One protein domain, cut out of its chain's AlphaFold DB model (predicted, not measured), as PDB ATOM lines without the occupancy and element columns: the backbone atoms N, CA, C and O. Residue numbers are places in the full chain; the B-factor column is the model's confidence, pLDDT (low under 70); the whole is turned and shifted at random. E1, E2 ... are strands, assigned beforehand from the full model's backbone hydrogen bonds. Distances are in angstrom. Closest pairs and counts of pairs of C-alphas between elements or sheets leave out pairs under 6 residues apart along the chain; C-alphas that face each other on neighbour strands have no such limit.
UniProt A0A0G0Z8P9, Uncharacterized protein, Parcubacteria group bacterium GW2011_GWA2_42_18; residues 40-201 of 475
ATOM      1  N   ILE A  40     -30.369 -39.379  46.650       89.94
ATOM      2  CA  ILE A  40     -30.719 -40.186  45.478       89.94
ATOM      3  C   ILE A  40     -30.093 -39.527  44.248       89.94
ATOM      4  O   ILE A  40     -30.451 -38.403  43.893       89.94
ATOM      5  N   LYS A  41     -29.135 -40.205  43.615       88.69
ATOM      6  CA  LYS A  41     -28.382 -39.697  42.458       88.69
ATOM      7  C   LYS A  41     -29.172 -39.869  41.172       88.69
ATOM      8  O   LYS A  41     -29.326 -38.921  40.406       88.69
ATOM      9  N   GLU A  42     -29.694 -41.070  40.966       88.44
ATOM     10  CA  GLU A  42     -30.443 -41.454  39.777       88.44
ATOM     11  C   GLU A  42     -31.499 -42.481  40.176       88.44
ATOM     12  O   GLU A  42     -31.263 -43.311  41.054       88.44
ATOM     13  N   ALA A  43     -32.664 -42.425  39.545       89.62
ATOM     14  CA  ALA A  43     -33.649 -43.485  39.643       89.62
ATOM     15  C   ALA A  43     -34.496 -43.517  38.372       89.62
ATOM     16  O   ALA A  43     -34.804 -42.459  37.817       89.62
ATOM     17  N   ARG A  44     -34.884 -44.715  37.927       87.81
ATOM     18  CA  ARG A  44     -35.653 -44.919  36.692       87.81
ATOM     19  C   ARG A  44     -36.511 -46.176  36.744       87.81
ATOM     20  O   ARG A  44     -36.151 -47.149  37.403       87.81
ATOM     21  N   PHE A  45     -37.608 -46.161  36.000       87.62
ATOM     22  CA  PHE A  45     -38.374 -47.355  35.686       87.62
ATOM     23  C   PHE A  45     -37.613 -48.271  34.720       87.62
ATOM     24  O   PHE A  45     -36.870 -47.821  33.841       87.62
ATOM     25  N   ARG A  46     -37.855 -49.574  34.853       83.81
ATOM     26  CA  ARG A  46     -37.506 -50.601  33.874       83.81
ATOM     27  C   ARG A  46     -38.631 -51.634  33.751       83.81
ATOM     28  O   ARG A  46     -38.922 -52.291  34.747       83.81
ATOM     29  N   PRO A  47     -39.212 -51.832  32.558       79.88
ATOM     30  CA  PRO A  47     -39.044 -50.975  31.382       79.88
ATOM     31  C   PRO A  47     -39.557 -49.547  31.665       79.88
ATOM     32  O   PRO A  47     -40.355 -49.345  32.571       79.88
ATOM     33  N   SER A  48     -39.092 -48.552  30.905       84.50
ATOM     34  CA  SER A  48     -39.573 -47.157  30.985       84.50
ATOM     35  C   SER A  48     -40.017 -46.630  29.625       84.50
ATOM     36  O   SER A  48     -39.810 -47.268  28.591       84.50
ATOM     37  N   GLY A  49     -40.629 -45.451  29.624       85.88
ATOM     38  CA  GLY A  49     -41.226 -44.830  28.454       85.88
ATOM     39  C   GLY A  49     -42.571 -45.452  28.103       85.88
ATOM     40  O   GLY A  49     -43.183 -46.143  28.914       85.88
ATOM     41  N   ASP A  50     -43.012 -45.180  26.883       86.44
ATOM     42  CA  ASP A  50     -44.266 -45.698  26.346       86.44
ATOM     43  C   ASP A  50     -44.104 -47.158  25.902       86.44
ATOM     44  O   ASP A  50     -43.111 -47.522  25.257       86.44
ATOM     45  N   LYS A  51     -45.040 -48.011  26.311       85.19
ATOM     46  CA  LYS A  51     -45.096 -49.429  25.949       85.19
ATOM     47  C   LYS A  51     -46.118 -49.728  24.852       85.19
ATOM     48  O   LYS A  51     -46.022 -50.792  24.246       85.19
ATOM     49  N   GLY A  52     -47.022 -48.798  24.549       77.56
ATOM     50  CA  GLY A  52     -48.110 -48.999  23.596       77.56
ATOM     51  C   GLY A  52     -49.189 -49.969  24.089       77.56
ATOM     52  O   GLY A  52     -49.214 -50.365  25.255       77.56
ATOM     53  N   SER A  53     -50.093 -50.335  23.180       75.06
ATOM     54  CA  SER A  53     -51.165 -51.298  23.440       75.06
ATOM     55  C   SER A  53     -50.650 -52.740  23.505       75.06
ATOM     56  O   SER A  53     -49.632 -53.097  22.907       75.06
ATOM     57  N   GLY A  54     -51.355 -53.579  24.254       70.44
ATOM     58  CA  GLY A  54     -51.110 -55.006  24.444       70.44
ATOM     59  C   GLY A  54     -50.033 -55.315  25.479       70.44
ATOM     60  O   GLY A  54     -49.802 -56.482  25.788       70.44
ATOM     61  N   TRP A  55     -49.362 -54.288  26.010       75.50
ATOM     62  CA  TRP A  55     -48.347 -54.461  27.041       75.50
ATOM     63  C   TRP A  55     -48.960 -54.746  28.411       75.50
ATOM     64  O   TRP A  55     -48.374 -55.511  29.166       75.50
ATOM     65  N   TYR A  56     -50.135 -54.194  28.711       77.94
ATOM     66  CA  TYR A  56     -50.865 -54.445  29.949       77.94
ATOM     67  C   TYR A  56     -52.305 -54.882  29.662       77.94
ATOM     68  O   TYR A  56     -52.977 -54.318  28.802       77.94
ATOM     69  N   THR A  57     -52.781 -55.879  30.410       73.00
ATOM     70  CA  THR A  57     -54.211 -56.182  30.587       73.00
ATOM     71  C   THR A  57     -54.432 -56.686  32.015       73.00
ATOM     72  O   THR A  57     -53.495 -57.190  32.635       73.00
ATOM     73  N   ASP A  58     -55.667 -56.696  32.515       69.25
ATOM     74  CA  ASP A  58     -55.957 -57.283  33.839       69.25
ATOM     75  C   ASP A  58     -55.535 -58.764  33.932       69.25
ATOM     76  O   ASP A  58     -55.151 -59.266  34.985       69.25
ATOM     77  N   SER A  59     -55.531 -59.474  32.796       63.25
ATOM     78  CA  SER A  59     -55.068 -60.867  32.696       63.25
ATOM     79  C   SER A  59     -53.561 -61.009  32.433       63.25
ATOM     80  O   SER A  59     -53.025 -62.113  32.513       63.25
ATOM     81  N   TYR A  60     -52.864 -59.920  32.105       68.25
ATOM     82  CA  TYR A  60     -51.443 -59.880  31.760       68.25
ATOM     83  C   TYR A  60     -50.809 -58.627  32.366       68.25
ATOM     84  O   TYR A  60     -50.805 -57.557  31.758       68.25
ATOM     85  N   ARG A  61     -50.258 -58.781  33.572       77.69
ATOM     86  CA  ARG A  61     -49.660 -57.691  34.348       77.69
ATOM     87  C   ARG A  61     -48.127 -57.808  34.349       77.69
ATOM     88  O   ARG A  61     -47.590 -58.697  35.021       77.69
ATOM     89  N   PRO A  62     -47.393 -56.967  33.596       72.88
ATOM     90  CA  PRO A  62     -45.941 -57.072  33.485       72.88
ATOM     91  C   PRO A  62     -45.207 -56.749  34.784       72.88
ATOM     92  O   PRO A  62     -45.652 -55.946  35.604       72.88
ATOM     93  N   GLN A  63     -44.013 -57.325  34.934       78.81
ATOM     94  CA  GLN A  63     -43.091 -56.908  35.985       78.81
ATOM     95  C   GLN A  63     -42.405 -55.596  35.617       78.81
ATOM     96  O   GLN A  63     -41.889 -55.422  34.511       78.81
ATOM     97  N   VAL A  64     -42.343 -54.707  36.598       81.25
ATOM     98  CA  VAL A  64     -41.703 -53.399  36.505       81.25
ATOM     99  C   VAL A  64     -40.703 -53.278  37.643       81.25
ATOM    100  O   VAL A  64     -40.905 -53.805  38.734       81.25
ATOM    101  N   ARG A  65     -39.593 -52.585  37.412       83.31
ATOM    102  CA  ARG A  65     -38.632 -52.232  38.455       83.31
ATOM    103  C   ARG A  65     -38.454 -50.729  38.538       83.31
ATOM    104  O   ARG A  65     -38.473 -50.057  37.515       83.31
ATOM    105  N   VAL A  66     -38.219 -50.229  39.745       87.69
ATOM    106  CA  VAL A  66     -37.629 -48.906  39.964       87.69
ATOM    107  C   VAL A  66     -36.194 -49.115  40.415       87.69
ATOM    108  O   VAL A  66     -35.953 -49.531  41.550       87.69
ATOM    109  N   ASP A  67     -35.248 -48.865  39.518       86.88
ATOM    110  CA  ASP A  67     -33.820 -48.927  39.814       86.88
ATOM    111  C   ASP A  67     -33.393 -47.618  40.464       86.88
ATOM    112  O   ASP A  67     -33.728 -46.547  39.960       86.88
ATOM    113  N   ILE A  68     -32.643 -47.696  41.560       89.31
ATOM    114  CA  ILE A  68     -32.232 -46.546  42.364       89.31
ATOM    115  C   ILE A  68     -30.724 -46.605  42.603       89.31
ATOM    116  O   ILE A  68     -30.189 -47.600  43.096       89.31
ATOM    117  N   TRP A  69     -30.049 -45.505  42.278       89.88
ATOM    118  CA  TRP A  69     -28.686 -45.201  42.684       89.88
ATOM    119  C   TRP A  69     -28.729 -44.147  43.784       89.88
ATOM    120  O   TRP A  69     -29.154 -43.006  43.584       89.88
ATOM    121  N   SER A  70     -28.262 -44.535  44.960       88.56
ATOM    122  CA  SER A  70     -28.181 -43.694  46.142       88.56
ATOM    123  C   SER A  70     -26.743 -43.572  46.649       88.56
ATOM    124  O   SER A  70     -25.898 -44.420  46.379       88.56
ATOM    125  N   GLU A  71     -26.462 -42.493  47.372       88.50
ATOM    126  CA  GLU A  71     -25.161 -42.213  47.974       88.50
ATOM    127  C   GLU A  71     -25.366 -41.916  49.466       88.50
ATOM    128  O   GLU A  71     -26.222 -41.106  49.828       88.50
ATOM    129  N   ASN A  72     -24.604 -42.579  50.346       86.81
ATOM    130  CA  ASN A  72     -24.695 -42.443  51.811       86.81
ATOM    131  C   ASN A  72     -26.084 -42.761  52.401       86.81
ATOM    132  O   ASN A  72     -26.490 -42.190  53.427       86.81
ATOM    133  N   CYS A  73     -26.816 -43.665  51.747       84.50
ATOM    134  CA  CYS A  73     -28.172 -44.056  52.124       84.50
ATOM    135  C   CYS A  73     -28.276 -45.449  52.756       84.50
ATOM    136  O   CYS A  73     -29.313 -45.747  53.326       84.50
ATOM    137  N   ILE A  74     -27.241 -46.290  52.710       86.12
ATOM    138  CA  ILE A  74     -27.297 -47.673  53.219       86.12
ATOM    139  C   ILE A  74     -27.755 -47.720  54.690       86.12
ATOM    140  O   ILE A  74     -27.229 -46.990  55.531       86.12
ATOM    141  N   GLY A  75     -28.741 -48.573  54.993       80.19
ATOM    142  CA  GLY A  75     -29.343 -48.728  56.329       80.19
ATOM    143  C   GLY A  75     -30.302 -47.601  56.737       80.19
ATOM    144  O   GLY A  75     -30.897 -47.640  57.813       80.19
ATOM    145  N   LYS A  76     -30.466 -46.580  55.890       84.69
ATOM    146  CA  LYS A  76     -31.431 -45.499  56.090       84.69
ATOM    147  C   LYS A  76     -32.772 -45.825  55.449       84.69
ATOM    148  O   LYS A  76     -32.877 -46.708  54.604       84.69
ATOM    149  N   LYS A  77     -33.801 -45.083  55.851       82.06
ATOM    150  CA  LYS A  77     -35.194 -45.332  55.471       82.06
ATOM    151  C   LYS A  77     -35.694 -44.342  54.426       82.06
ATOM    152  O   LYS A  77     -35.771 -43.152  54.716       82.06
ATOM    153  N   ILE A  78     -36.088 -44.817  53.249       80.38
ATOM    154  CA  ILE A  78     -36.703 -43.999  52.191       80.38
ATOM    155  C   ILE A  78     -38.176 -44.363  52.003       80.38
ATOM    156  O   ILE A  78     -38.574 -45.495  52.259       80.38
ATOM    157  N   GLN A  79     -38.988 -43.415  51.555       81.00
ATOM    158  CA  GLN A  79     -40.383 -43.652  51.180       81.00
ATOM    159  C   GLN A  79     -40.543 -43.355  49.694       81.00
ATOM    160  O   GLN A  79     -39.958 -42.391  49.207       81.00
ATOM    161  N   ILE A  80     -41.281 -44.207  48.987       81.00
ATOM    162  CA  ILE A  80     -41.533 -44.087  47.552       81.00
ATOM    163  C   ILE A  80     -43.033 -44.189  47.283       81.00
ATOM    164  O   ILE A  80     -43.714 -45.005  47.903       81.00
ATOM    165  N   SER A  81     -43.526 -43.385  46.347       76.69
ATOM    166  CA  SER A  81     -44.894 -43.438  45.832       76.69
ATOM    167  C   SER A  81     -44.878 -43.445  44.308       76.69
ATOM    168  O   SER A  81     -44.104 -42.696  43.706       76.69
ATOM    169  N   ILE A  82     -45.747 -44.245  43.694       81.69
ATOM    170  CA  ILE A  82     -46.084 -44.141  42.270       81.69
ATOM    171  C   ILE A  82     -47.268 -43.183  42.156       81.69
ATOM    172  O   ILE A  82     -48.104 -43.127  43.056       81.69
ATOM    173  N   ARG A  83     -47.270 -42.359  41.115       78.00
ATOM    174  CA  ARG A  83     -48.242 -41.295  40.887       78.00
ATOM    175  C   ARG A  83     -48.607 -41.265  39.415       78.00
ATOM    176  O   ARG A  83     -47.705 -41.377  38.581       78.00
ATOM    177  N   ASP A  84     -49.883 -41.076  39.122       78.38
ATOM    178  CA  ASP A  84     -50.313 -40.729  37.775       78.38
ATOM    179  C   ASP A  84     -50.022 -39.240  37.502       78.38
ATOM    180  O   ASP A  84     -50.085 -38.391  38.397       78.38
ATOM    181  N   SER A  85     -49.570 -38.938  36.288       72.12
ATOM    182  CA  SER A  85     -49.195 -37.606  35.817       72.12
ATOM    183  C   SER A  85     -50.389 -36.678  35.605       72.12
ATOM    184  O   SER A  85     -50.176 -35.462  35.594       72.12
ATOM    185  N   ASP A  86     -51.582 -37.228  35.407       63.19
ATOM    186  CA  ASP A  86     -52.739 -36.500  34.896       63.19
ATOM    187  C   ASP A  86     -53.782 -36.191  35.993       63.19
ATOM    188  O   ASP A  86     -54.708 -35.406  35.779       63.19
ATOM    189  N   ASP A  87     -53.542 -36.644  37.232       54.41
ATOM    190  CA  ASP A  87     -54.395 -36.344  38.384       54.41
ATOM    191  C   ASP A  87     -54.442 -34.828  38.697       54.41
ATOM    192  O   ASP A  87     -53.507 -34.191  39.205       54.41
ATOM    193  N   HIS A  88     -55.579 -34.224  38.345       47.56
ATOM    194  CA  HIS A  88     -55.868 -32.800  38.479       47.56
ATOM    195  C   HIS A  88     -56.331 -32.388  39.890       47.56
ATOM    196  O   HIS A  88     -56.544 -31.191  40.132       47.56
ATOM    197  N   ASN A  89     -56.465 -33.318  40.845       42.75
ATOM    198  CA  ASN A  89     -56.960 -33.026  42.190       42.75
ATOM    199  C   ASN A  89     -55.871 -33.123  43.268       42.75
ATOM    200  O   ASN A  89     -55.675 -34.128  43.934       42.75
ATOM    201  N   THR A  90     -55.278 -31.970  43.587       40.84
ATOM    202  CA  THR A  90     -54.343 -31.756  44.719       40.84
ATOM    203  C   THR A  90     -54.922 -32.001  46.137       40.84
ATOM    204  O   THR A  90     -54.385 -31.479  47.117       40.84
ATOM    205  N   LEU A  91     -56.048 -32.714  46.277       38.00
ATOM    206  CA  LEU A  91     -56.782 -32.898  47.537       38.00
ATOM    207  C   LEU A  91     -56.918 -34.352  48.019       38.00
ATOM    208  O   LEU A  91     -57.282 -34.507  49.184       38.00
ATOM    209  N   ASP A  92     -56.554 -35.371  47.232       36.59
ATOM    210  CA  ASP A  92     -56.451 -36.765  47.729       36.59
ATOM    211  C   ASP A  92     -55.038 -37.144  48.216       36.59
ATOM    212  O   ASP A  92     -54.811 -38.181  48.837       36.59
ATOM    213  N   ASP A  93     -54.083 -36.217  48.110       39.34
ATOM    214  CA  ASP A  93     -52.687 -36.405  48.527       39.34
ATOM    215  C   ASP A  93     -52.444 -36.451  50.051       39.34
ATOM    216  O   ASP A  93     -51.297 -36.476  50.516       39.34
ATOM    217  N   VAL A  94     -53.497 -36.476  50.873       31.88
ATOM    218  CA  VAL A  94     -53.382 -36.510  52.338       31.88
ATOM    219  C   VAL A  94     -53.898 -37.845  52.880       31.88
ATOM    220  O   VAL A  94     -54.952 -37.941  53.495       31.88
ATOM    221  N   PHE A  95     -53.044 -38.862  52.747       37.38
ATOM    222  CA  PHE A  95     -53.001 -40.076  53.578       37.38
ATOM    223  C   PHE A  95     -54.084 -41.153  53.417       37.38
ATOM    224  O   PHE A  95     -54.094 -42.085  54.229       37.38
ATOM    225  N   THR A  96     -54.948 -41.131  52.406       34.53
ATOM    226  CA  THR A  96     -56.019 -42.135  52.332       34.53
ATOM    227  C   THR A  96     -56.073 -42.863  51.011       34.53
ATOM    228  O   THR A  96     -56.835 -42.451  50.154       34.53
ATOM    229  N   ARG A  97     -55.407 -44.033  50.981       42.06
ATOM    230  CA  ARG A  97     -55.504 -45.042  49.909       42.06
ATOM    231  C   ARG A  97     -54.921 -44.496  48.594       42.06
ATOM    232  O   ARG A  97     -54.927 -43.304  48.378       42.06
ATOM    233  N   ASP A  98     -53.921 -45.175  48.055       38.88
ATOM    234  CA  ASP A  98     -53.810 -45.505  46.613       38.88
ATOM    235  C   ASP A  98     -52.283 -45.309  46.388       38.88
ATOM    236  O   ASP A  98     -51.718 -44.326  46.869       38.88
ATOM    237  N   SER A  99     -51.427 -46.219  45.919       46.28
ATOM    238  CA  SER A  99     -51.581 -47.317  44.965       46.28
ATOM    239  C   SER A  99     -50.311 -48.189  44.984       46.28
ATOM    240  O   SER A  99     -49.528 -48.187  44.045       46.28
ATOM    241  N   ILE A 100     -50.013 -48.877  46.086       46.22
ATOM    242  CA  ILE A 100     -49.203 -50.110  46.107       46.22
ATOM    243  C   ILE A 100     -49.701 -50.844  47.344       46.22
ATOM    244  O   ILE A 100     -49.353 -50.455  48.471       46.22
ATOM    245  N   ASP A 101     -50.516 -51.883  47.179       42.78
ATOM    246  CA  ASP A 101     -50.900 -52.697  48.327       42.78
ATOM    247  C   ASP A 101     -49.614 -53.222  48.993       42.78
ATOM    248  O   ASP A 101     -48.808 -53.927  48.386       42.78
ATOM    249  N   ASN A 102     -49.414 -52.814  50.253       45.28
ATOM    250  CA  ASN A 102     -48.239 -52.999  51.122       45.28
ATOM    251  C   ASN A 102     -47.096 -51.964  51.131       45.28
ATOM    252  O   ASN A 102     -46.162 -52.175  51.912       45.28
ATOM    253  N   MET A 103     -47.148 -50.831  50.419       46.50
ATOM    254  CA  MET A 103     -46.103 -49.790  50.562       46.50
ATOM    255  C   MET A 103     -46.571 -48.407  51.018       46.50
ATOM    256  O   MET A 103     -45.716 -47.603  51.390       46.50
ATOM    257  N   ASN A 104     -47.880 -48.156  51.129       45.50
ATOM    258  CA  ASN A 104     -48.403 -46.893  51.666       45.50
ATOM    259  C   ASN A 104     -47.810 -46.578  53.053       45.50
ATOM    260  O   ASN A 104     -48.138 -47.195  54.070       45.50
ATOM    261  N   GLY A 105     -46.865 -45.634  53.069       50.47
ATOM    262  CA  GLY A 105     -46.155 -45.166  54.255       50.47
ATOM    263  C   GLY A 105     -45.103 -46.114  54.842       50.47
ATOM    264  O   GLY A 105     -44.532 -45.764  55.877       50.47
ATOM    265  N   ARG A 106     -44.796 -47.274  54.235       57.66
ATOM    266  CA  ARG A 106     -43.758 -48.183  54.761       57.66
ATOM    267  C   ARG A 106     -42.365 -47.740  54.303       57.66
ATOM    268  O   ARG A 106     -42.053 -47.859  53.121       57.66
ATOM    269  N   PRO A 107     -41.503 -47.256  55.213       68.94
ATOM    270  CA  PRO A 107     -40.146 -46.894  54.843       68.94
ATOM    271  C   PRO A 107     -39.334 -48.130  54.426       68.94
ATOM    272  O   PRO A 107     -39.246 -49.098  55.184       68.94
ATOM    273  N   ILE A 108     -38.707 -48.065  53.255       78.56
ATOM    274  CA  ILE A 108     -37.732 -49.039  52.758       78.56
ATOM    275  C   ILE A 108     -36.382 -48.756  53.398       78.56
ATOM    276  O   ILE A 108     -35.852 -47.654  53.262       78.56
ATOM    277  N   GLU A 109     -35.792 -49.763  54.035       83.62
ATOM    278  CA  GLU A 109     -34.387 -49.707  54.421       83.62
ATOM    279  C   GLU A 109     -33.500 -49.939  53.192       83.62
ATOM    280  O   GLU A 109     -33.624 -50.953  52.507       83.62
ATOM    281  N   VAL A 110     -32.626 -48.981  52.892       84.31
ATOM    282  CA  VAL A 110     -31.785 -49.006  51.693       84.31
ATOM    283  C   VAL A 110     -30.718 -50.102  51.831       84.31
ATOM    284  O   VAL A 110     -29.857 -50.011  52.714       84.31
ATOM    285  N   PRO A 111     -30.730 -51.130  50.962       78.56
ATOM    286  CA  PRO A 111     -29.905 -52.329  51.129       78.56
ATOM    287  C   PRO A 111     -28.481 -52.191  50.565       78.56
ATOM    288  O   PRO A 111     -27.645 -53.072  50.775       78.56
ATOM    289  N   GLY A 112     -28.206 -51.126  49.812       83.06
ATOM    290  CA  GLY A 112     -26.941 -50.873  49.126       83.06
ATOM    291  C   GLY A 112     -26.997 -49.578  48.319       83.06
ATOM    292  O   GLY A 112     -28.063 -48.977  48.193       83.06
ATOM    293  N   ASP A 113     -25.861 -49.160  47.760       83.19
ATOM    294  CA  ASP A 113     -25.789 -47.951  46.923       83.19
ATOM    295  C   ASP A 113     -26.605 -48.097  45.633       83.19
ATOM    296  O   ASP A 113     -27.170 -47.117  45.147       83.19
ATOM    297  N   TYR A 114     -26.737 -49.328  45.130       84.19
ATOM    298  CA  TYR A 114     -27.590 -49.651  43.998       84.19
ATOM    299  C   TYR A 114     -28.576 -50.772  44.321       84.19
ATOM    300  O   TYR A 114     -28.197 -51.847  44.804       84.19
ATOM    301  N   PHE A 115     -29.855 -50.521  44.060       81.94
ATOM    302  CA  PHE A 115     -30.922 -51.479  44.321       81.94
ATOM    303  C   PHE A 115     -32.150 -51.215  43.450       81.94
ATOM    304  O   PHE A 115     -32.358 -50.103  42.973       81.94
ATOM    305  N   SER A 116     -32.955 -52.252  43.241       85.44
ATOM    306  CA  SER A 116     -34.195 -52.200  42.475       85.44
ATOM    307  C   SER A 116     -35.367 -52.575  43.362       85.44
ATOM    308  O   SER A 116     -35.319 -53.566  44.093       85.44
ATOM    309  N   ILE A 117     -36.447 -51.819  43.241       84.00
ATOM    310  CA  ILE A 117     -37.754 -52.159  43.797       84.00
ATOM    311  C   ILE A 117     -38.510 -52.911  42.707       84.00
ATOM    312  O   ILE A 117     -38.753 -52.347  41.645       84.00
ATOM    313  N   LYS A 118     -38.836 -54.183  42.937       79.81
ATOM    314  CA  LYS A 118     -39.590 -55.026  42.005       79.81
ATOM    315  C   LYS A 118     -41.082 -54.874  42.252       79.81
ATOM    316  O   LYS A 118     -41.539 -54.980  43.391       79.81
ATOM    317  N   LEU A 119     -41.820 -54.677  41.173       79.94
ATOM    318  CA  LEU A 119     -43.236 -54.359  41.150       79.94
ATOM    319  C   LEU A 119     -43.954 -55.187  40.078       79.94
ATOM    320  O   LEU A 119     -43.333 -55.694  39.142       79.94
ATOM    321  N   VAL A 120     -45.271 -55.278  40.204       79.94
ATOM    322  CA  VAL A 120     -46.192 -55.682  39.135       79.94
ATOM    323  C   VAL A 120     -46.972 -54.439  38.733       79.94
ATOM    324  O   VAL A 120     -47.500 -53.759  39.616       79.94
ATOM    325  N   ALA A 121     -47.029 -54.152  37.431       82.75
ATOM    326  CA  ALA A 121     -47.818 -53.047  36.893       82.75
ATOM    327  C   ALA A 121     -49.289 -53.146  37.336       82.75
ATOM    328  O   ALA A 121     -49.800 -54.246  37.600       82.75
ATOM    329  N   GLY A 122     -49.949 -52.003  37.444       79.56
ATOM    330  CA  GLY A 122     -51.362 -51.882  37.786       79.56
ATOM    331  C   GLY A 122     -51.920 -50.559  37.277       79.56
ATOM    332  O   GLY A 122     -51.136 -49.678  36.945       79.56
ATOM    333  N   GLU A 123     -53.241 -50.431  37.249       74.31
ATOM    334  CA  GLU A 123     -53.971 -49.342  36.574       74.31
ATOM    335  C   GLU A 123     -54.748 -48.466  37.548       74.31
ATOM    336  O   GLU A 123     -55.866 -48.035  37.278       74.31
ATOM    337  N   ASP A 124     -54.161 -48.229  38.718       70.06
ATOM    338  CA  ASP A 124     -54.777 -47.352  39.704       70.06
ATOM    339  C   ASP A 124     -54.782 -45.910  39.172       70.06
ATOM    340  O   ASP A 124     -53.716 -45.362  38.875       70.06
ATOM    341  N   GLU A 125     -55.973 -45.330  39.034       64.62
ATOM    342  CA  GLU A 125     -56.213 -43.964  38.543       64.62
ATOM    343  C   GLU A 125     -55.808 -43.687  37.077       64.62
ATOM    344  O   GLU A 125     -55.529 -42.544  36.720       64.62
ATOM    345  N   CYS A 126     -55.806 -44.700  36.198       70.69
ATOM    346  CA  CYS A 126     -55.659 -44.457  34.756       70.69
ATOM    347  C   CYS A 126     -56.905 -43.798  34.142       70.69
ATOM    348  O   CYS A 126     -58.033 -44.272  34.319       70.69
ATOM    349  N   GLU A 127     -56.711 -42.770  33.317       70.19
ATOM    350  CA  GLU A 127     -57.796 -42.113  32.591       70.19
ATOM    351  C   GLU A 127     -57.961 -42.707  31.182       70.19
ATOM    352  O   GLU A 127     -57.260 -42.340  30.245       70.19
ATOM    353  N   MET A 128     -58.980 -43.554  30.971       64.12
ATOM    354  CA  MET A 128     -59.295 -44.146  29.647       64.12
ATOM    355  C   MET A 128     -59.671 -43.120  28.549       64.12
ATOM    356  O   MET A 128     -60.025 -43.492  27.426       64.12
ATOM    357  N   SER A 129     -59.729 -41.825  28.879       63.62
ATOM    358  CA  SER A 129     -59.902 -40.730  27.917       63.62
ATOM    359  C   SER A 129     -58.587 -40.186  27.359       63.62
ATOM    360  O   SER A 129     -58.630 -39.463  26.355       63.62
ATOM    361  N   ASP A 130     -57.461 -40.528  27.981       67.62
ATOM    362  CA  ASP A 130     -56.138 -40.040  27.626       67.62
ATOM    363  C   ASP A 130     -55.405 -40.993  26.677       67.62
ATOM    364  O   ASP A 130     -55.890 -42.051  26.292       67.62
ATOM    365  N   ASN A 131     -54.263 -40.544  26.157       68.50
ATOM    366  CA  ASN A 131     -53.447 -41.358  25.268       68.50
ATOM    367  C   ASN A 131     -51.960 -41.082  25.523       68.50
ATOM    368  O   ASN A 131     -51.448 -40.052  25.057       68.50
ATOM    369  N   PRO A 132     -51.236 -42.003  26.179       69.56
ATOM    370  CA  PRO A 132     -51.691 -43.305  26.703       69.56
ATOM    371  C   PRO A 132     -52.618 -43.206  27.927       69.56
ATOM    372  O   PRO A 132     -52.503 -42.228  28.656       69.56
ATOM    373  N   ASP A 133     -53.482 -44.211  28.142       75.31
ATOM    374  CA  ASP A 133     -54.453 -44.260  29.260       75.31
ATOM    375  C   ASP A 133     -53.791 -44.109  30.643       75.31
ATOM    376  O   ASP A 133     -54.367 -43.536  31.563       75.31
ATOM    377  N   CYS A 134     -52.581 -44.655  30.790       82.81
ATOM    378  CA  CYS A 134     -51.847 -44.717  32.047       82.81
ATOM    379  C   CYS A 134     -50.503 -44.005  31.934       82.81
ATOM    380  O   CYS A 134     -49.688 -44.320  31.049       82.81
ATOM    381  N   ASN A 135     -50.224 -43.072  32.849       85.81
ATOM    382  CA  ASN A 135     -49.068 -42.186  32.743       85.81
ATOM    383  C   ASN A 135     -48.345 -42.015  34.082       85.81
ATOM    384  O   ASN A 135     -48.397 -40.979  34.744       85.81
ATOM    385  N   TYR A 136     -47.557 -43.021  34.450       86.62
ATOM    386  CA  TYR A 136     -46.955 -43.096  35.772       86.62
ATOM    387  C   TYR A 136     -45.567 -42.465  35.879       86.62
ATOM    388  O   TYR A 136     -44.673 -42.637  35.040       86.62
ATOM    389  N   TYR A 137     -45.352 -41.808  37.013       85.94
ATOM    390  CA  TYR A 137     -44.058 -41.397  37.544       85.94
ATOM    391  C   TYR A 137     -43.937 -41.848  39.004       85.94
ATOM    392  O   TYR A 137     -44.892 -42.327  39.609       85.94
ATOM    393  N   PHE A 138     -42.759 -41.710  39.602       85.44
ATOM    394  CA  PHE A 138     -42.572 -41.981  41.020       85.44
ATOM    395  C   PHE A 138     -41.869 -40.828  41.728       85.44
ATOM    396  O   PHE A 138     -41.123 -40.027  41.152       85.44
ATOM    397  N   LYS A 139     -42.109 -40.772  43.031       84.50
ATOM    398  CA  LYS A 139     -41.526 -39.805  43.947       84.50
ATOM    399  C   LYS A 139     -40.864 -40.549  45.094       84.50
ATOM    400  O   LYS A 139     -41.445 -41.490  45.620       84.50
ATOM    401  N   ILE A 140     -39.667 -40.122  45.484       85.94
ATOM    402  CA  ILE A 140     -39.012 -40.556  46.720       85.94
ATOM    403  C   ILE A 140     -39.029 -39.373  47.687       85.94
ATOM    404  O   ILE A 140     -38.446 -38.322  47.398       85.94
ATOM    405  N   ASP A 141     -39.721 -39.530  48.811       79.00
ATOM    406  CA  ASP A 141     -39.903 -38.477  49.806       79.00
ATOM    407  C   ASP A 141     -38.649 -38.258  50.650       79.00
ATOM    408  O   ASP A 141     -37.897 -39.188  50.968       79.00
ATOM    409  N   LYS A 142     -38.469 -37.010  51.093       79.88
ATOM    410  CA  LYS A 142     -37.491 -36.691  52.133       79.88
ATOM    411  C   LYS A 142     -37.933 -37.287  53.468       79.88
ATOM    412  O   LYS A 142     -39.089 -37.151  53.869       79.88
ATOM    413  N   THR A 143     -37.002 -37.876  54.203       71.81
ATOM    414  CA  THR A 143     -37.271 -38.488  55.510       71.81
ATOM    415  C   THR A 143     -36.240 -38.021  56.538       71.81
ATOM    416  O   THR A 143     -35.109 -37.681  56.195       71.81
ATOM    417  N   SER A 144     -36.613 -37.988  57.823       68.12
ATOM    418  CA  SER A 144     -35.706 -37.542  58.897       68.12
ATOM    419  C   SER A 144     -34.470 -38.433  59.048       68.12
ATOM    420  O   SER A 144     -33.399 -37.934  59.382       68.12
ATOM    421  N   ASP A 145     -34.622 -39.727  58.753       69.81
ATOM    422  CA  ASP A 145     -33.586 -40.757  58.891       69.81
ATOM    423  C   ASP A 145     -33.130 -41.320  57.534       69.81
ATOM    424  O   ASP A 145     -32.566 -42.411  57.485       69.81
ATOM    425  N   GLY A 146     -33.383 -40.612  56.425       74.12
ATOM    426  CA  GLY A 146     -33.096 -41.081  55.065       74.12
ATOM    427  C   GLY A 146     -32.845 -39.973  54.061       74.12
ATOM    428  O   GLY A 146     -31.912 -39.193  54.264       74.12
ATOM    429  N   ALA A 147     -33.566 -39.974  52.937       76.38
ATOM    430  CA  ALA A 147     -33.293 -39.061  51.830       76.38
ATOM    431  C   ALA A 147     -33.393 -37.608  52.304       76.38
ATOM    432  O   ALA A 147     -34.391 -37.201  52.899       76.38
ATOM    433  N   THR A 148     -32.344 -36.821  52.061       75.12
ATOM    434  CA  THR A 148     -32.296 -35.432  52.535       75.12
ATOM    435  C   THR A 148     -33.065 -34.469  51.639       75.12
ATOM    436  O   THR A 148     -33.354 -33.350  52.053       75.12
ATOM    437  N   GLU A 149     -33.395 -34.899  50.424       82.19
ATOM    438  CA  GLU A 149     -34.133 -34.136  49.422       82.19
ATOM    439  C   GLU A 149     -35.171 -35.035  48.749       82.19
ATOM    440  O   GLU A 149     -34.997 -36.252  48.677       82.19
ATOM    441  N   GLU A 150     -36.252 -34.424  48.264       83.38
ATOM    442  CA  GLU A 150     -37.267 -35.119  47.475       83.38
ATOM    443  C   GLU A 150     -36.724 -35.405  46.068       83.38
ATOM    444  O   GLU A 150     -36.172 -34.520  45.410       83.38
ATOM    445  N   PHE A 151     -36.899 -36.637  45.587       86.62
ATOM    446  CA  PHE A 151     -36.587 -37.013  44.210       86.62
ATOM    447  C   PHE A 151     -37.885 -37.216  43.438       86.62
ATOM    448  O   PHE A 151     -38.692 -38.072  43.789       86.62
ATOM    449  N   LEU A 152     -38.052 -36.465  42.353       87.75
ATOM    450  CA  LEU A 152     -39.143 -36.637  41.401       87.75
ATOM    451  C   LEU A 152     -38.586 -37.257  40.119       87.75
ATOM    452  O   LEU A 152     -37.594 -36.753  39.580       87.75
ATOM    453  N   SER A 153     -39.188 -38.348  39.646       89.19
ATOM    454  CA  SER A 153     -38.755 -39.007  38.411       89.19
ATOM    455  C   SER A 153     -39.259 -38.299  37.151       89.19
ATOM    456  O   SER A 153     -38.664 -38.460  36.085       89.19
ATOM    457  N   GLN A 154     -40.308 -37.476  37.258       84.94
ATOM    458  CA  GLN A 154     -40.827 -36.701  36.133       84.94
ATOM    459  C   GLN A 154     -39.712 -35.909  35.444       84.94
ATOM    460  O   GLN A 154     -38.870 -35.284  36.092       84.94
ATOM    461  N   ASN A 155     -39.735 -35.909  34.111       82.00
ATOM    462  CA  ASN A 155     -38.758 -35.222  33.260       82.00
ATOM    463  C   ASN A 155     -37.307 -35.730  33.381       82.00
ATOM    464  O   ASN A 155     -36.391 -35.080  32.874       82.00
ATOM    465  N   LYS A 156     -37.078 -36.888  34.015       86.31
ATOM    466  CA  LYS A 156     -35.781 -37.577  34.025       86.31
ATOM    467  C   LYS A 156     -35.777 -38.752  33.052       86.31
ATOM    468  O   LYS A 156     -36.822 -39.316  32.727       86.31
ATOM    469  N   GLU A 157     -34.590 -39.121  32.584       84.56
ATOM    470  CA  GLU A 157     -34.416 -40.276  31.703       84.56
ATOM    471  C   GLU A 157     -34.901 -41.556  32.393       84.56
ATOM    472  O   GLU A 157     -34.532 -41.846  33.529       84.56
ATOM    473  N   GLY A 158     -35.787 -42.289  31.717       85.12
ATOM    474  CA  GLY A 158     -36.440 -43.476  32.265       85.12
ATOM    475  C   GLY A 158     -37.352 -43.213  33.468       85.12
ATOM    476  O   GLY A 158     -37.795 -44.154  34.111       85.12
ATOM    477  N   GLY A 159     -37.653 -41.957  33.799       84.75
ATOM    478  CA  GLY A 159     -38.456 -41.613  34.970       84.75
ATOM    479  C   GLY A 159     -39.969 -41.769  34.794       84.75
ATOM    480  O   GLY A 159     -40.697 -41.642  35.773       84.75
ATOM    481  N   MET A 160     -40.431 -42.049  33.575       85.88
ATOM    482  CA  MET A 160     -41.846 -42.226  33.234       85.88
ATOM    483  C   MET A 160     -42.086 -43.645  32.729       85.88
ATOM    484  O   MET A 160     -41.236 -44.181  32.014       85.88
ATOM    485  N   LEU A 161     -43.245 -44.215  33.030       88.56
ATOM    486  CA  LEU A 161     -43.738 -45.461  32.455       88.56
ATOM    487  C   LEU A 161     -45.171 -45.233  31.986       88.56
ATOM    488  O   LEU A 161     -45.992 -44.747  32.754       88.56
ATOM    489  N   ARG A 162     -45.440 -45.546  30.719       87.12
ATOM    490  CA  ARG A 162     -46.738 -45.285  30.102       87.12
ATOM    491  C   ARG A 162     -47.210 -46.462  29.279       87.12
ATOM    492  O   ARG A 162     -46.380 -47.101  28.629       87.12
ATOM    493  N   TYR A 163     -48.502 -46.741  29.306       85.38
ATOM    494  CA  TYR A 163     -49.093 -47.862  28.583       85.38
ATOM    495  C   TYR A 163     -50.612 -47.702  28.472       85.38
ATOM    496  O   TYR A 163     -51.194 -46.847  29.133       85.38
ATOM    497  N   GLN A 164     -51.218 -48.476  27.570       83.19
ATOM    498  CA  GLN A 164     -52.674 -48.530  27.412       83.19
ATOM    499  C   GLN A 164     -53.238 -49.643  28.287       83.19
ATOM    500  O   GLN A 164     -52.624 -50.716  28.363       83.19
ATOM    501  N   CYS A 165     -54.421 -49.418  28.848       74.75
ATOM    502  CA  CYS A 165     -55.163 -50.481  29.494       74.75
ATOM    503  C   CYS A 165     -56.148 -51.115  28.500       74.75
ATOM    504  O   CYS A 165     -57.261 -50.638  28.278       74.75
ATOM    505  N   ASP A 166     -55.772 -52.259  27.926       67.31
ATOM    506  CA  ASP A 166     -56.565 -52.941  26.891       67.31
ATOM    507  C   ASP A 166     -57.701 -53.828  27.462       67.31
ATOM    508  O   ASP A 166     -57.947 -54.949  26.999       67.31
ATOM    509  N   GLY A 167     -58.405 -53.367  28.499       58.66
ATOM    510  CA  GLY A 167     -59.491 -54.123  29.132       58.66
ATOM    511  C   GLY A 167     -60.865 -53.962  28.448       58.66
ATOM    512  O   GLY A 167     -61.150 -52.996  27.741       58.66
ATOM    513  N   SER A 168     -61.770 -54.933  28.645       51.34
ATOM    514  CA  SER A 168     -63.135 -54.893  28.087       51.34
ATOM    515  C   SER A 168     -64.143 -54.202  29.018       51.34
ATOM    516  O   SER A 168     -64.448 -54.700  30.101       51.34
ATOM    517  N   ILE A 169     -64.780 -53.132  28.530       46.34
ATOM    518  CA  ILE A 169     -65.870 -52.371  29.188       46.34
ATOM    519  C   ILE A 169     -67.082 -53.197  29.675       46.34
ATOM    520  O   ILE A 169     -67.934 -52.666  30.384       46.34
ATOM    521  N   LEU A 170     -67.206 -54.476  29.303       42.47
ATOM    522  CA  LEU A 170     -68.332 -55.330  29.704       42.47
ATOM    523  C   LEU A 170     -68.130 -56.087  31.031       42.47
ATOM    524  O   LEU A 170     -69.124 -56.587  31.559       42.47
ATOM    525  N   PHE A 171     -66.905 -56.171  31.571       40.38
ATOM    526  CA  PHE A 171     -66.601 -57.009  32.748       40.38
ATOM    527  C   PHE A 171     -65.808 -56.326  33.877       40.38
ATOM    528  O   PHE A 171     -65.470 -57.006  34.839       40.38
ATOM    529  N   GLY A 172     -65.606 -55.006  33.821       50.44
ATOM    530  CA  GLY A 172     -64.782 -54.278  34.796       50.44
ATOM    531  C   GLY A 172     -63.314 -54.346  34.391       50.44
ATOM    532  O   GLY A 172     -62.594 -55.227  34.826       50.44
ATOM    533  N   ALA A 173     -62.933 -53.467  33.470       55.44
ATOM    534  CA  ALA A 173     -61.581 -53.358  32.945       55.44
ATOM    535  C   ALA A 173     -60.766 -52.371  33.783       55.44
ATOM    536  O   ALA A 173     -61.305 -51.309  34.099       55.44
ATOM    537  N   CYS A 174     -59.488 -52.669  34.030       61.34
ATOM    538  CA  CYS A 174     -58.498 -51.739  34.589       61.34
ATOM    539  C   CYS A 174     -58.694 -51.405  36.078       61.34
ATOM    540  O   CYS A 174     -58.643 -50.241  36.460       61.34
ATOM    541  N   ASP A 175     -58.947 -52.399  36.933       65.50
ATOM    542  CA  ASP A 175     -59.123 -52.202  38.386       65.50
ATOM    543  C   ASP A 175     -58.002 -52.827  39.241       65.50
ATOM    544  O   ASP A 175     -58.016 -52.773  40.474       65.50
ATOM    545  N   GLU A 176     -57.001 -53.410  38.587       72.69
ATOM    546  CA  GLU A 176     -55.889 -54.090  39.235       72.69
ATOM    547  C   GLU A 176     -54.827 -53.092  39.720       72.69
ATOM    548  O   GLU A 176     -54.077 -52.514  38.938       72.69
ATOM    549  N   ILE A 177     -54.704 -52.933  41.037       73.81
ATOM    550  CA  ILE A 177     -53.720 -52.039  41.669       73.81
ATOM    551  C   ILE A 177     -52.274 -52.539  41.536       73.81
ATOM    552  O   ILE A 177     -52.009 -53.742  41.461       73.81
ATOM    553  N   TRP A 178     -51.303 -51.626  41.612       74.75
ATOM    554  CA  TRP A 178     -49.870 -51.952  41.623       74.75
ATOM    555  C   TRP A 178     -49.486 -52.955  42.721       74.75
ATOM    556  O   TRP A 178     -49.866 -52.821  43.888       74.75
ATOM    557  N   GLY A 179     -48.664 -53.943  42.357       70.06
ATOM    558  CA  GLY A 179     -48.172 -54.973  43.276       70.06
ATOM    559  C   GLY A 179     -46.704 -54.780  43.658       70.06
ATOM    560  O   GLY A 179     -45.889 -54.402  42.820       70.06
ATOM    561  N   PHE A 180     -46.329 -55.100  44.900       72.81
ATOM    562  CA  PHE A 180     -44.928 -55.146  45.345       72.81
ATOM    563  C   PHE A 180     -44.396 -56.585  45.368       72.81
ATOM    564  O   PHE A 180     -44.978 -57.457  46.011       72.81
ATOM    565  N   LEU A 181     -43.258 -56.826  44.710       65.94
ATOM    566  CA  LEU A 181     -42.628 -58.151  44.618       65.94
ATOM    567  C   LEU A 181     -41.394 -58.306  45.511       65.94
ATOM    568  O   LEU A 181     -41.058 -59.422  45.902       65.94
ATOM    569  N   GLY A 182     -40.685 -57.219  45.824       69.38
ATOM    570  CA  GLY A 182     -39.485 -57.277  46.658       69.38
ATOM    571  C   GLY A 182     -38.437 -56.229  46.307       69.38
ATOM    572  O   GLY A 182     -38.644 -55.373  45.452       69.38
ATOM    573  N   ILE A 183     -37.282 -56.309  46.969       76.69
ATOM    574  CA  ILE A 183     -36.133 -55.429  46.728       76.69
ATOM    575  C   ILE A 183     -34.907 -56.288  46.439       76.69
ATOM    576  O   ILE A 183     -34.641 -57.261  47.141       76.69
ATOM    577  N   GLU A 184     -34.145 -55.909  45.422       76.38
ATOM    578  CA  GLU A 184     -32.910 -56.579  45.027       76.38
ATOM    579  C   GLU A 184     -31.755 -55.578  45.024       76.38
ATOM    580  O   GLU A 184     -31.865 -54.511  44.429       76.38
ATOM    581  N   LYS A 185     -30.642 -55.909  45.684       78.12
ATOM    582  CA  LYS A 185     -29.407 -55.115  45.602       78.12
ATOM    583  C   LYS A 185     -28.536 -55.633  44.469       78.12
ATOM    584  O   LYS A 185     -28.473 -56.841  44.246       78.12
ATOM    585  N   PHE A 186     -27.788 -54.748  43.833       72.38
ATOM    586  CA  PHE A 186     -26.828 -55.131  42.805       72.38
ATOM    587  C   PHE A 186     -25.527 -54.347  42.958       72.38
ATOM    588  O   PHE A 186     -25.456 -53.332  43.647       72.38
ATOM    589  N   THR A 187     -24.457 -54.878  42.373       67.44
ATOM    590  CA  THR A 187     -23.098 -54.351  42.558       67.44
ATOM    591  C   THR A 187     -22.683 -53.351  41.482       67.44
ATOM    592  O   THR A 187     -21.669 -52.685  41.659       67.44
ATOM    593  N   ASP A 188     -23.433 -53.251  40.378       67.56
ATOM    594  CA  ASP A 188     -23.102 -52.387  39.240       67.56
ATOM    595  C   ASP A 188     -24.357 -51.872  38.501       67.56
ATOM    596  O   ASP A 188     -25.157 -52.660  37.994       67.56
ATOM    597  N   TRP A 189     -24.487 -50.544  38.385       64.88
ATOM    598  CA  TRP A 189     -25.553 -49.820  37.669       64.88
ATOM    599  C   TRP A 189     -25.691 -50.179  36.185       64.88
ATOM    600  O   TRP A 189     -26.761 -50.005  35.600       64.88
ATOM    601  N   THR A 190     -24.623 -50.691  35.571       62.88
ATOM    602  CA  THR A 190     -24.559 -50.990  34.133       62.88
ATOM    603  C   THR A 190     -24.978 -52.417  33.775       62.88
ATOM    604  O   THR A 190     -25.251 -52.697  32.611       62.88
ATOM    605  N   THR A 191     -25.091 -53.311  34.764       53.28
ATOM    606  CA  THR A 191     -25.444 -54.730  34.553       53.28
ATOM    607  C   THR A 191     -26.940 -54.989  34.317       53.28
ATOM    608  O   THR A 191     -27.339 -56.125  34.071       53.28
ATOM    609  N   LEU A 192     -27.775 -53.947  34.345       55.72
ATOM    610  CA  LEU A 192     -29.220 -54.032  34.131       55.72
ATOM    611  C   LEU A 192     -29.565 -53.716  32.666       55.72
ATOM    612  O   LEU A 192     -29.521 -52.556  32.248       55.72
ATOM    613  N   THR A 193     -29.927 -54.741  31.890       53.22
ATOM    614  CA  THR A 193     -30.455 -54.611  30.519       53.22
ATOM    615  C   THR A 193     -31.957 -54.907  30.479       53.22
ATOM    616  O   THR A 193     -32.447 -55.734  31.246       53.22
ATOM    617  N   ASP A 194     -32.690 -54.254  29.570       47.66
ATOM    618  CA  ASP A 194     -34.157 -54.382  29.424       47.66
ATOM    619  C   ASP A 194     -34.620 -55.781  28.952       47.66
ATOM    620  O   ASP A 194     -35.794 -56.117  29.064       47.66
ATOM    621  N   ASP A 195     -33.689 -56.620  28.491       43.38
ATOM    622  CA  ASP A 195     -33.918 -57.918  27.829       43.38
ATOM    623  C   ASP A 195     -34.455 -59.047  28.746       43.38
ATOM    624  O   ASP A 195     -34.755 -60.143  28.287       43.38
ATOM    625  N   LEU A 196     -34.592 -58.796  30.055       44.12
ATOM    626  CA  LEU A 196     -35.028 -59.782  31.063       44.12
ATOM    627  C   LEU A 196     -36.395 -59.472  31.703       44.12
ATOM    628  O   LEU A 196     -36.793 -60.152  32.646       44.12
ATOM    629  N   LEU A 197     -37.122 -58.459  31.220       47.00
ATOM    630  CA  LEU A 197     -38.427 -58.053  31.759       47.00
ATOM    631  C   LEU A 197     -39.500 -58.047  30.665       47.00
ATOM    632  O   LEU A 197     -39.813 -57.022  30.066       47.00
ATOM    633  N   GLY A 198     -40.069 -59.227  30.432       42.12
ATOM    634  CA  GLY A 198     -41.235 -59.437  29.569       42.12
ATOM    635  C   GLY A 198     -41.911 -60.796  29.763       42.12
ATOM    636  O   GLY A 198     -42.819 -61.132  29.016       42.12
ATOM    637  N   THR A 199     -41.485 -61.600  30.742       44.03
ATOM    638  CA  THR A 199     -42.127 -62.882  31.037       44.03
ATOM    639  C   THR A 199     -43.263 -62.650  32.038       44.03
ATOM    640  O   THR A 199     -42.971 -62.311  33.192       44.03
ATOM    641  N   PRO A 200     -44.542 -62.790  31.646       40.78
ATOM    642  CA  PRO A 200     -45.643 -62.773  32.604       40.78
ATOM    643  C   PRO A 200     -45.484 -63.906  33.614       40.78
ATOM    644  O   PRO A 200     -44.987 -64.985  33.292       40.78
ATOM    645  N   LEU A 201     -45.962 -63.671  34.834       43.44
ATOM    646  CA  LEU A 201     -45.977 -64.683  35.888       43.44
ATOM    647  C   LEU A 201     -46.992 -65.813  35.638       43.44
ATOM    648  O   LEU A 201     -46.923 -66.820  36.327       43.44
TER     649      LEU A 201
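Overview. This is residues 40 to 201 of the 475 residues of an uncharacterized protein of Parcubacteria group bacterium GW2011_GWA2_42_18 (UniProt A0A0G0Z8P9). Amid little regular structure, two antiparallel sheets, E1-E2-E4-E7 and E3-E5-E6, lie face to face as a small sandwich; long loops join the strands except at the tight link E2 to E3, and residues 88 to 94 stick out. The printed part has 162 residues, with seven named strands, E1 to E7 in order, and no named helix: all strand, though only 50 residues are in named elements. It is compact, with a radius of gyration of the C-alphas of 15.5 A, and spans 50 by 39 by 27 A.

Along the chain. E1, residues 40 to 46, begins at C-alpha 40 (-30.719, -40.186, 45.478). E2 is residues 63 to 71, 26.1 A; E3 77 to 84, 23.7 A; E4 114 to 120; E5 134 to 141, 22.3 A; E6 160 to 163; E7 179 to 185, ending at C-alpha 185 (-29.407, -55.115, 45.602).

Arrangement. Within hydrogen-bond range are N 44 and O 67, 3.0 A, in hairpin E1-E2; N 66 and O 117, 2.9 A, between E2 and E4; N 116 and O 184, 2.8 A, between E4 and E7; N 81 and O 139, 2.9 A, between E3 and E5; N 136 and O 161, 2.9 A, in hairpin E5-E6.

Size, cuts and confidence. The printed part has no cut. The link E2 to E3 is tight, the others long. Sixty residues are under pLDDT 70, among them 86 to 107.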